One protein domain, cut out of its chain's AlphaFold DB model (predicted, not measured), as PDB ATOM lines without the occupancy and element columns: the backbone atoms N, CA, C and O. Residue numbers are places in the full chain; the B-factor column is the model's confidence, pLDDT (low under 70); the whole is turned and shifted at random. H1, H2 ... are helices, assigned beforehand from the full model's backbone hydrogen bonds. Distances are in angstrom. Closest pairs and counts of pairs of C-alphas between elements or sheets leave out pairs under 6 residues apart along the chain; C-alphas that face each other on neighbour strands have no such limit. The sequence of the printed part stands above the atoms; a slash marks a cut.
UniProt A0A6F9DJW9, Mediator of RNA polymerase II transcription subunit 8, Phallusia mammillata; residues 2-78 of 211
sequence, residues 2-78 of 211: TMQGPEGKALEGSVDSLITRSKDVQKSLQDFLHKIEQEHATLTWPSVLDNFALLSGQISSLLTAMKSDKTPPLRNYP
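This is residues 2 to 78 of the 211 residues of the protein "Mediator of RNA polymerase II transcription subunit 8" of Phallusia mammillata (UniProt A0A6F9DJW9). A long helical hairpin: the long helix H1 runs one way, the shorter H2 folds back along part of it, and residues 37 to 42 stick out at the turn. The printed part has 77 residues with two named helices, H1 then H2, and no named strand; the class is all helix. It is a rod of 55 by 21 by 18 A, only just loose, close to extended, with a radius of gyration of the C-alphas of 17.0 A.

H1, residues 6 to 38, touches H2, residues 45 to 66, with its residues 18 to 32 alone. The closest C-alphas are those of Val 25 and Gln 58, 6.1 A apart. The two run opposite ways at a shallow tilt of 13 degrees. In both helices every O i to N i+4 pair is within hydrogen-bond range.

H1 is 47.9 A long, from C-alpha 6 at (40.085, -29.610, 38.680). H2 is 31.6 A long, ending at C-alpha 66, (38.895, -10.564, 36.825).

The C-alphas farthest apart, of Gly 5 and Ala 41, are 55.3 A apart. The printed part has no cut. The H1 to H2 link is short; residues 67 to 78 hold no named element. Residues 2 to 5 and 69 to 71 have pLDDT under 70.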
ATOM      1  N   THR A   2      39.385 -29.548  51.730       47.19
ATOM      2  CA  THR A   2      40.359 -29.239  50.671       47.19
ATOM      3  C   THR A   2      39.732 -29.551  49.317       47.19
ATOM      4  O   THR A   2      39.479 -30.718  49.019       47.19
ATOM      5  N   MET A   3      39.452 -28.526  48.507       57.28
ATOM      6  CA  MET A   3      38.992 -28.709  47.129       57.28
ATOM      7  C   MET A   3      40.124 -29.295  46.272       57.28
ATOM      8  O   MET A   3      40.886 -28.567  45.651       57.28
ATOM      9  N   GLN A   4      40.248 -30.621  46.235       54.47
ATOM     10  CA  GLN A   4      41.245 -31.339  45.422       54.47
ATOM     11  C   GLN A   4      40.765 -31.646  43.986       54.47
ATOM     12  O   GLN A   4      41.322 -32.509  43.311       54.47
ATOM     13  N   GLY A   5      39.730 -30.953  43.498       68.56
ATOM     14  CA  GLY A   5      39.205 -31.124  42.139       68.56
ATOM     15  C   GLY A   5      39.905 -30.250  41.081       68.56
ATOM     16  O   GLY A   5      40.640 -29.324  41.429       68.56
ATOM     17  N   PRO A   6      39.634 -30.478  39.779       70.81
ATOM     18  CA  PRO A   6      40.085 -29.610  38.680       70.81
ATOM     19  C   PRO A   6      39.708 -28.135  38.884       70.81
ATOM     20  O   PRO A   6      40.467 -27.241  38.521       70.81
ATOM     21  N   GLU A   7      38.561 -27.891  39.521       76.88
ATOM     22  CA  GLU A   7      38.078 -26.559  39.887       76.88
ATOM     23  C   GLU A   7      38.975 -25.867  40.924       76.88
ATOM     24  O   GLU A   7      39.261 -24.682  40.786       76.88
ATOM     25  N   GLY A   8      39.496 -26.608  41.909       77.88
ATOM     26  CA  GLY A   8      40.429 -26.073  42.906       77.88
ATOM     27  C   GLY A   8      41.748 -25.624  42.282       77.88
ATOM     28  O   GLY A   8      42.230 -24.537  42.580       77.88
ATOM     29  N   LYS A   9      42.278 -26.403  41.330       81.12
ATOM     30  CA  LYS A   9      43.490 -26.030  40.581       81.12
ATOM     31  C   LYS A   9      43.273 -24.820  39.670       81.12
ATOM     32  O   LYS A   9      44.157 -23.977  39.546       81.12
ATOM     33  N   ALA A  10      42.108 -24.725  39.028       81.31
ATOM     34  CA  ALA A  10      41.752 -23.568  38.207       81.31
ATOM     35  C   ALA A  10      41.583 -22.296  39.055       81.31
ATOM     36  O   ALA A  10      41.986 -21.212  38.628       81.31
ATOM     37  N   LEU A  11      41.020 -22.433  40.259       84.12
ATOM     38  CA  LEU A  11      40.896 -21.352  41.231       84.12
ATOM     39  C   LEU A  11      42.268 -20.876  41.712       84.12
ATOM     40  O   LEU A  11      42.550 -19.688  41.613       84.12
ATOM     41  N   GLU A  12      43.130 -21.792  42.154       86.00
ATOM     42  CA  GLU A  12      44.491 -21.485  42.614       86.00
ATOM     43  C   GLU A  12      45.299 -20.763  41.528       86.00
ATOM     44  O   GLU A  12      45.775 -19.651  41.748       86.00
ATOM     45  N   GLY A  13      45.322 -21.298  40.302       86.44
ATOM     46  CA  GLY A  13      46.020 -20.653  39.187       86.44
ATOM     47  C   GLY A  13      45.442 -19.286  38.803       86.44
ATOM     48  O   GLY A  13      46.179 -18.387  38.391       86.44
ATOM     49  N   SER A  14      44.129 -19.091  38.957       86.94
ATOM     50  CA  SER A  14      43.493 -17.788  38.731       86.94
ATOM     51  C   SER A  14      43.892 -16.774  39.801       86.94
ATOM     52  O   SER A  14      44.219 -15.636  39.471       86.94
ATOM     53  N   VAL A  15      43.903 -17.190  41.069       88.00
ATOM     54  CA  VAL A  15      44.311 -16.358  42.205       88.00
ATOM     55  C   VAL A  15      45.785 -15.973  42.083       88.00
ATOM     56  O   VAL A  15      46.090 -14.786  42.147       88.00
ATOM     57  N   ASP A  16      46.681 -16.913  41.783       89.06
ATOM     58  CA  ASP A  16      48.108 -16.628  41.567       89.06
ATOM     59  C   ASP A  16      48.337 -15.644  40.415       89.06
ATOM     60  O   ASP A  16      49.166 -14.728  40.491       89.06
ATOM     61  N   SER A  17      47.556 -15.784  39.341       89.38
ATOM     62  CA  SER A  17      47.595 -14.865  38.206       89.38
ATOM     63  C   SER A  17      47.129 -13.454  38.588       89.38
ATOM     64  O   SER A  17      47.698 -12.469  38.109       89.38
ATOM     65  N   LEU A  18      46.115 -13.327  39.451       90.00
ATOM     66  CA  LEU A  18      45.653 -12.037  39.973       90.00
ATOM     67  C   LEU A  18      46.662 -11.419  40.946       90.00
ATOM     68  O   LEU A  18      46.944 -10.227  40.834       90.00
ATOM     69  N   ILE A  19      47.257 -12.220  41.834       89.81
ATOM     70  CA  ILE A  19      48.312 -11.781  42.759       89.81
ATOM     71  C   ILE A  19      49.495 -11.221  41.970       89.81
ATOM     72  O   ILE A  19      49.964 -10.124  42.263       89.81
ATOM     73  N   THR A  20      49.948 -11.931  40.935       90.81
ATOM     74  CA  THR A  20      51.071 -11.488  40.094       90.81
ATOM     75  C   THR A  20      50.773 -10.141  39.433       90.81
ATOM     76  O   THR A  20      51.554  -9.203  39.569       90.81
ATOM     77  N   ARG A  21      49.594  -9.990  38.812       91.31
ATOM     78  CA  ARG A  21      49.186  -8.713  38.193       91.31
ATOM     79  C   ARG A  21      49.049  -7.577  39.210       91.31
ATOM     80  O   ARG A  21      49.371  -6.436  38.896       91.31
ATOM     81  N   SER A  22      48.573  -7.869  40.419       91.44
ATOM     82  CA  SER A  22      48.488  -6.881  41.500       91.44
ATOM     83  C   SER A  22      49.879  -6.415  41.943       91.44
ATOM     84  O   SER A  22      50.099  -5.213  42.093       91.44
ATOM     85  N   LYS A  23      50.847  -7.337  42.050       90.50
ATOM     86  CA  LYS A  23      52.252  -7.007  42.335       90.50
ATOM     87  C   LYS A  23      52.879  -6.138  41.244       90.50
ATOM     88  O   LYS A  23      53.615  -5.212  41.571       90.50
ATOM     89  N   ASP A  24      52.551  -6.373  39.975       91.56
ATOM     90  CA  ASP A  24      53.035  -5.535  38.870       91.56
ATOM     91  C   ASP A  24      52.511  -4.091  38.959       91.56
ATOM     92  O   ASP A  24      53.269  -3.144  38.737       91.56
ATOM     93  N   VAL A  25      51.233  -3.911  39.327       93.94
ATOM     94  CA  VAL A  25      50.638  -2.583  39.573       93.94
ATOM     95  C   VAL A  25      51.300  -1.915  40.776       93.94
ATOM     96  O   VAL A  25      51.683  -0.749  40.698       93.94
ATOM     97  N   GLN A  26      51.477  -2.652  41.876       92.00
ATOM     98  CA  GLN A  26      52.151  -2.153  43.074       92.00
ATOM     99  C   GLN A  26      53.567  -1.672  42.753       92.00
ATOM    100  O   GLN A  26      53.940  -0.573  43.156       92.00
ATOM    101  N   LYS A  27      54.348  -2.478  42.030       92.19
ATOM    102  CA  LYS A  27      55.720  -2.137  41.657       92.19
ATOM    103  C   LYS A  27      55.762  -0.884  40.786       92.19
ATOM    104  O   LYS A  27      56.516   0.030  41.079       92.19
ATOM    105  N   SER A  28      54.899  -0.812  39.775       94.06
ATOM    106  CA  SER A  28      54.785   0.359  38.898       94.06
ATOM    107  C   SER A  28      54.423   1.634  39.672       94.06
ATOM    108  O   SER A  28      55.003   2.691  39.432       94.06
ATOM    109  N   LEU A  29      53.528   1.535  40.665       94.25
ATOM    110  CA  LEU A  29      53.202   2.645  41.567       94.25
ATOM    111  C   LEU A  29      54.389   3.055  42.440       94.25
ATOM    112  O   LEU A  29      54.637   4.247  42.590       94.25
ATOM    113  N   GLN A  30      55.117   2.092  43.009       92.12
ATOM    114  CA  GLN A  30      56.305   2.365  43.820       92.12
ATOM    115  C   GLN A  30      57.403   3.038  42.992       92.12
ATOM    116  O   GLN A  30      57.951   4.051  43.420       92.12
ATOM    117  N   ASP A  31      57.668   2.525  41.792       91.50
ATOM    118  CA  ASP A  31      58.643   3.092  40.858       91.50
ATOM    119  C   ASP A  31      58.234   4.516  40.442       91.50
ATOM    120  O   ASP A  31      59.073   5.414  40.356       91.50
ATOM    121  N   PHE A  32      56.940   4.751  40.206       92.69
ATOM    122  CA  PHE A  32      56.429   6.073  39.859       92.69
ATOM    123  C   PHE A  32      56.513   7.060  41.027       92.69
ATOM    124  O   PHE A  32      56.974   8.185  40.836       92.69
ATOM    125  N   LEU A  33      56.134   6.640  42.236       92.06
ATOM    126  CA  LEU A  33      56.245   7.467  43.437       92.06
ATOM    127  C   LEU A  33      57.704   7.848  43.703       92.06
ATOM    128  O   LEU A  33      58.004   9.018  43.917       92.06
ATOM    129  N   HIS A  34      58.618   6.885  43.585       90.50
ATOM    130  CA  HIS A  34      60.049   7.116  43.740       90.50
ATOM    131  C   HIS A  34      60.582   8.160  42.749       90.50
ATOM    132  O   HIS A  34      61.314   9.066  43.146       90.50
ATOM    133  N   LYS A  35      60.168   8.095  41.475       88.56
ATOM    134  CA  LYS A  35      60.516   9.113  40.468       88.56
ATOM    135  C   LYS A  35      59.967  10.492  40.824       88.56
ATOM    136  O   LYS A  35      60.660  11.488  40.641       88.56
ATOM    137  N   ILE A  36      58.738  10.572  41.336       89.69
ATOM    138  CA  ILE A  36      58.159  11.852  41.766       89.69
ATOM    139  C   ILE A  36      58.941  12.423  42.950       89.69
ATOM    140  O   ILE A  36      59.238  13.609  42.963       89.69
ATOM    141  N   GLU A  37      59.290  11.603  43.935       88.69
ATOM    142  CA  GLU A  37      59.959  12.081  45.144       88.69
ATOM    143  C   GLU A  37      61.421  12.471  44.877       88.69
ATOM    144  O   GLU A  37      61.859  13.555  45.269       88.69
ATOM    145  N   GLN A  38      62.175  11.624  44.171       85.38
ATOM    146  CA  GLN A  38      63.629  11.773  44.028       85.38
ATOM    147  C   GLN A  38      64.057  12.523  42.765       85.38
ATOM    148  O   GLN A  38      65.085  13.197  42.772       85.38
ATOM    149  N   GLU A  39      63.266  12.456  41.693       83.94
ATOM    150  CA  GLU A  39      63.631  12.980  40.371       83.94
ATOM    151  C   GLU A  39      62.731  14.146  39.925       83.94
ATOM    152  O   GLU A  39      62.711  14.494  38.744       83.94
ATOM    153  N   HIS A  40      62.011  14.803  40.845       75.50
ATOM    154  CA  HIS A  40      61.084  15.904  40.527       75.50
ATOM    155  C   HIS A  40      61.714  17.034  39.695       75.50
ATOM    156  O   HIS A  40      61.028  17.648  38.882       75.50
ATOM    157  N   ALA A  41      63.012  17.302  39.864       76.38
ATOM    158  CA  ALA A  41      63.724  18.336  39.112       76.38
ATOM    159  C   ALA A  41      63.981  17.960  37.637       76.38
ATOM    160  O   ALA A  41      64.126  18.840  36.792       76.38
ATOM    161  N   THR A  42      64.036  16.665  37.321       79.06
ATOM    162  CA  THR A  42      64.276  16.128  35.970       79.06
ATOM    163  C   THR A  42      63.019  15.532  35.335       79.06
ATOM    164  O   THR A  42      63.040  15.133  34.169       79.06
ATOM    165  N   LEU A  43      61.916  15.472  36.085       82.62
ATOM    166  CA  LEU A  43      60.670  14.859  35.656       82.62
ATOM    167  C   LEU A  43      59.949  15.749  34.637       82.62
ATOM    168  O   LEU A  43      59.528  16.867  34.923       82.62
ATOM    169  N   THR A  44      59.775  15.228  33.425       88.00
ATOM    170  CA  THR A  44      59.034  15.913  32.363       88.00
ATOM    171  C   THR A  44      57.585  15.432  32.319       88.00
ATOM    172  O   THR A  44      57.294  14.262  32.573       88.00
ATOM    173  N   TRP A  45      56.658  16.320  31.951       89.12
ATOM    174  CA  TRP A  45      55.235  15.979  31.827       89.12
ATOM    175  C   TRP A  45      54.945  14.780  30.897       89.12
ATOM    176  O   TRP A  45      54.146  13.928  31.282       89.12
ATOM    177  N   PRO A  46      55.607  14.626  29.729       91.62
ATOM    178  CA  PRO A  46      55.449  13.426  28.907       91.62
ATOM    179  C   PRO A  46      55.823  12.139  29.650       91.62
ATOM    180  O   PRO A  46      55.087  11.163  29.580       91.62
ATOM    181  N   SER A  47      56.902  12.157  30.441       87.69
ATOM    182  CA  SER A  47      57.288  10.993  31.243       87.69
ATOM    183  C   SER A  47      56.227  10.656  32.293       87.69
ATOM    184  O   SER A  47      55.889   9.489  32.481       87.69
ATOM    185  N   VAL A  48      55.640  11.663  32.946       90.69
ATOM    186  CA  VAL A  48      54.517  11.462  33.876       90.69
ATOM    187  C   VAL A  48      53.339  10.792  33.173       90.69
ATOM    188  O   VAL A  48      52.819   9.793  33.670       90.69
ATOM    189  N   LEU A  49      52.955  11.290  31.995       92.38
ATOM    190  CA  LEU A  49      51.871  10.717  31.199       92.38
ATOM    191  C   LEU A  49      52.149   9.272  30.776       92.38
ATOM    192  O   LEU A  49      51.242   8.447  30.848       92.38
ATOM    193  N   ASP A  50      53.383   8.949  30.395       92.69
ATOM    194  CA  ASP A  50      53.764   7.586  30.023       92.69
ATOM    195  C   ASP A  50      53.631   6.616  31.211       92.69
ATOM    196  O   ASP A  50      53.092   5.517  31.058       92.69
ATOM    197  N   ASN A  51      54.044   7.030  32.419       91.88
ATOM    198  CA  ASN A  51      53.856   6.221  33.631       91.88
ATOM    199  C   ASN A  51      52.358   6.063  33.971       91.88
ATOM    200  O   ASN A  51      51.914   4.964  34.306       91.88
ATOM    201  N   PHE A  52      51.547   7.117  33.822       93.69
ATOM    202  CA  PHE A  52      50.091   7.024  33.995       93.69
ATOM    203  C   PHE A  52      49.430   6.099  32.966       93.69
ATOM    204  O   PHE A  52      48.544   5.318  33.319       93.69
ATOM    205  N   ALA A  53      49.860   6.151  31.704       93.81
ATOM    206  CA  ALA A  53      49.368   5.268  30.653       93.81
ATOM    207  C   ALA A  53      49.713   3.801  30.953       93.81
ATOM    208  O   ALA A  53      48.861   2.924  30.788       93.81
ATOM    209  N   LEU A  54      50.923   3.539  31.458       93.62
ATOM    210  CA  LEU A  54      51.335   2.212  31.917       93.62
ATOM    211  C   LEU A  54      50.445   1.712  33.062       93.62
ATOM    212  O   LEU A  54      49.885   0.619  32.960       93.62
ATOM    213  N   LEU A  55      50.262   2.518  34.113       94.94
ATOM    214  CA  LEU A  55      49.412   2.177  35.260       94.94
ATOM    215  C   LEU A  55      47.967   1.899  34.838       94.94
ATOM    216  O   LEU A  55      47.386   0.878  35.213       94.94
ATOM    217  N   SER A  56      47.398   2.764  33.997       94.25
ATOM    218  CA  SER A  56      46.056   2.586  33.439       94.25
ATOM    219  C   SER A  56      45.939   1.281  32.640       94.25
ATOM    220  O   SER A  56      44.958   0.544  32.784       94.25
ATOM    221  N   GLY A  57      46.962   0.943  31.849       94.50
ATOM    222  CA  GLY A  57      47.042  -0.316  31.112       94.50
ATOM    223  C   GLY A  57      47.091  -1.542  32.028       94.50
ATOM    224  O   GLY A  57      46.357  -2.506  31.804       94.50
ATOM    225  N   GLN A  58      47.899  -1.497  33.091       94.00
ATOM    226  CA  GLN A  58      48.006  -2.587  34.066       94.00
ATOM    227  C   GLN A  58      46.694  -2.793  34.844       94.00
ATOM    228  O   GLN A  58      46.226  -3.927  34.955       94.00
ATOM    229  N   ILE A  59      46.044  -1.715  35.299       94.44
ATOM    230  CA  ILE A  59      44.731  -1.774  35.969       94.44
ATOM    231  C   ILE A  59      43.662  -2.327  35.019       94.44
ATOM    232  O   ILE A  59      42.878  -3.200  35.396       94.44
ATOM    233  N   SER A  60      43.651  -1.875  33.764       92.75
ATOM    234  CA  SER A  60      42.718  -2.380  32.751       92.75
ATOM    235  C   SER A  60      42.936  -3.870  32.471       92.75
ATOM    236  O   SER A  60      41.972  -4.627  32.320       92.75
ATOM    237  N   SER A  61      44.195  -4.320  32.446       91.06
ATOM    238  CA  SER A  61      44.548  -5.736  32.311       91.06
ATOM    239  C   SER A  61      44.062  -6.560  33.506       91.06
ATOM    240  O   SER A  61      43.456  -7.615  33.307       91.06
ATOM    241  N   LEU A  62      44.244  -6.060  34.734       90.88
ATOM    242  CA  LEU A  62      43.740  -6.694  35.954       90.88
ATOM    243  C   LEU A  62      42.210  -6.824  35.924       90.88
ATOM    244  O   LEU A  62      41.683  -7.913  36.142       90.88
ATOM    245  N   LEU A  63      41.497  -5.753  35.570       89.44
ATOM    246  CA  LEU A  63      40.038  -5.766  35.450       89.44
ATOM    247  C   LEU A  63      39.557  -6.765  34.389       89.44
ATOM    248  O   LEU A  63      38.579  -7.482  34.600       89.44
ATOM    249  N   THR A  64      40.248  -6.825  33.250       89.12
ATOM    250  CA  THR A  64      39.941  -7.781  32.175       89.12
ATOM    251  C   THR A  64      40.159  -9.218  32.639       89.12
ATOM    252  O   THR A  64      39.342 -10.087  32.341       89.12
ATOM    253  N   ALA A  65      41.227  -9.468  33.399       86.44
ATOM    254  CA  ALA A  65      41.495 -10.776  33.975       86.44
ATOM    255  C   ALA A  65      40.409 -11.188  34.974       86.44
ATOM    256  O   ALA A  65      39.916 -12.301  34.876       86.44
ATOM    257  N   MET A  66      39.971 -10.288  35.861       84.50
ATOM    258  CA  MET A  66      38.895 -10.564  36.825       84.50
ATOM    259  C   MET A  66      37.543 -10.859  36.160       84.50
ATOM    260  O   MET A  66      36.741 -11.615  36.702       84.50
ATOM    261  N   LYS A  67      37.275 -10.251  34.998       83.50
ATOM    262  CA  LYS A  67      36.041 -10.448  34.219       83.50
ATOM    263  C   LYS A  67      36.128 -11.606  33.222       83.50
ATOM    264  O   LYS A  67      35.176 -11.827  32.479       83.50
ATOM    265  N   SER A  68      37.260 -12.303  33.141       79.75
ATOM    266  CA  SER A  68      37.449 -13.374  32.168       79.75
ATOM    267  C   SER A  68      36.615 -14.602  32.529       79.75
ATOM    268  O   SER A  68      36.609 -15.019  33.684       79.75
ATOM    269  N   ASP A  69      36.023 -15.253  31.526       66.75
ATOM    270  CA  ASP A  69      35.323 -16.540  31.684       66.75
ATOM    271  C   ASP A  69      36.234 -17.679  32.178       66.75
ATOM    272  O   ASP A  69      35.756 -18.716  32.627       66.75
ATOM    273  N   LYS A  70      37.562 -17.509  32.088       67.62
ATOM    274  CA  LYS A  70      38.543 -18.483  32.594       67.62
ATOM    275  C   LYS A  70      38.692 -18.442  34.113       67.62
ATOM    276  O   LYS A  70      39.207 -19.393  34.694       67.62
ATOM    277  N   THR A  71      38.279 -17.343  34.733       69.88
ATOM    278  CA  THR A  71      38.315 -17.159  36.181       69.88
ATOM    279  C   THR A  71      37.062 -17.800  36.762       69.88
ATOM    280  O   THR A  71      35.957 -17.411  36.371       69.88
ATOM    281  N   PRO A  72      37.181 -18.762  37.695       76.06
ATOM    282  CA  PRO A  72      36.022 -19.266  38.414       76.06
ATOM    283  C   PRO A  72      35.259 -18.105  39.064       76.06
ATOM    284  O   PRO A  72      35.876 -17.095  39.417       76.06
ATOM    285  N   PRO A  73      33.935 -18.217  39.252       77.88
ATOM    286  CA  PRO A  73      33.146 -17.166  39.881       77.88
ATOM    287  C   PRO A  73      33.591 -16.964  41.338       77.88
ATOM    288  O   PRO A  73      33.052 -17.585  42.252       77.88
ATOM    289  N   LEU A  74      34.550 -16.054  41.560       80.81
ATOM    290  CA  LEU A  74      35.124 -15.734  42.875       80.81
ATOM    291  C   LEU A  74      34.056 -15.287  43.879       80.81
ATOM    292  O   LEU A  74      34.197 -15.508  45.075       80.81
ATOM    293  N   ARG A  75      32.935 -14.745  43.387       80.62
ATOM    294  CA  ARG A  75      31.760 -14.394  44.198       80.62
ATOM    295  C   ARG A  75      31.183 -15.573  44.994       80.62
ATOM    296  O   ARG A  75      30.504 -15.348  45.986       80.62
ATOM    297  N   ASN A  76      31.415 -16.809  44.547       84.75
ATOM    298  CA  ASN A  76      30.924 -18.014  45.213       84.75
ATOM    299  C   ASN A  76      31.848 -18.467  46.359       84.75
ATOM    300  O   ASN A  76      31.504 -19.403  47.078       84.75
ATOM    301  N   TYR A  77      33.006 -17.823  46.532       84.75
ATOM    302  CA  TYR A  77      34.042 -18.208  47.484       84.75
ATOM    303  C   TYR A  77      34.248 -17.096  48.524       84.75
ATOM    304  O   TYR A  77      35.084 -16.213  48.321       84.75
ATOM    305  N   PRO A  78      33.486 -17.098  49.635       86.00
ATOM    306  CA  PRO A  78      33.687 -16.123  50.696       86.00
ATOM    307  C   PRO A  78      35.032 -16.362  51.390       86.00
ATOM    308  O   PRO A  78      35.377 -17.490  51.746       86.00
TER     309      PRO A  78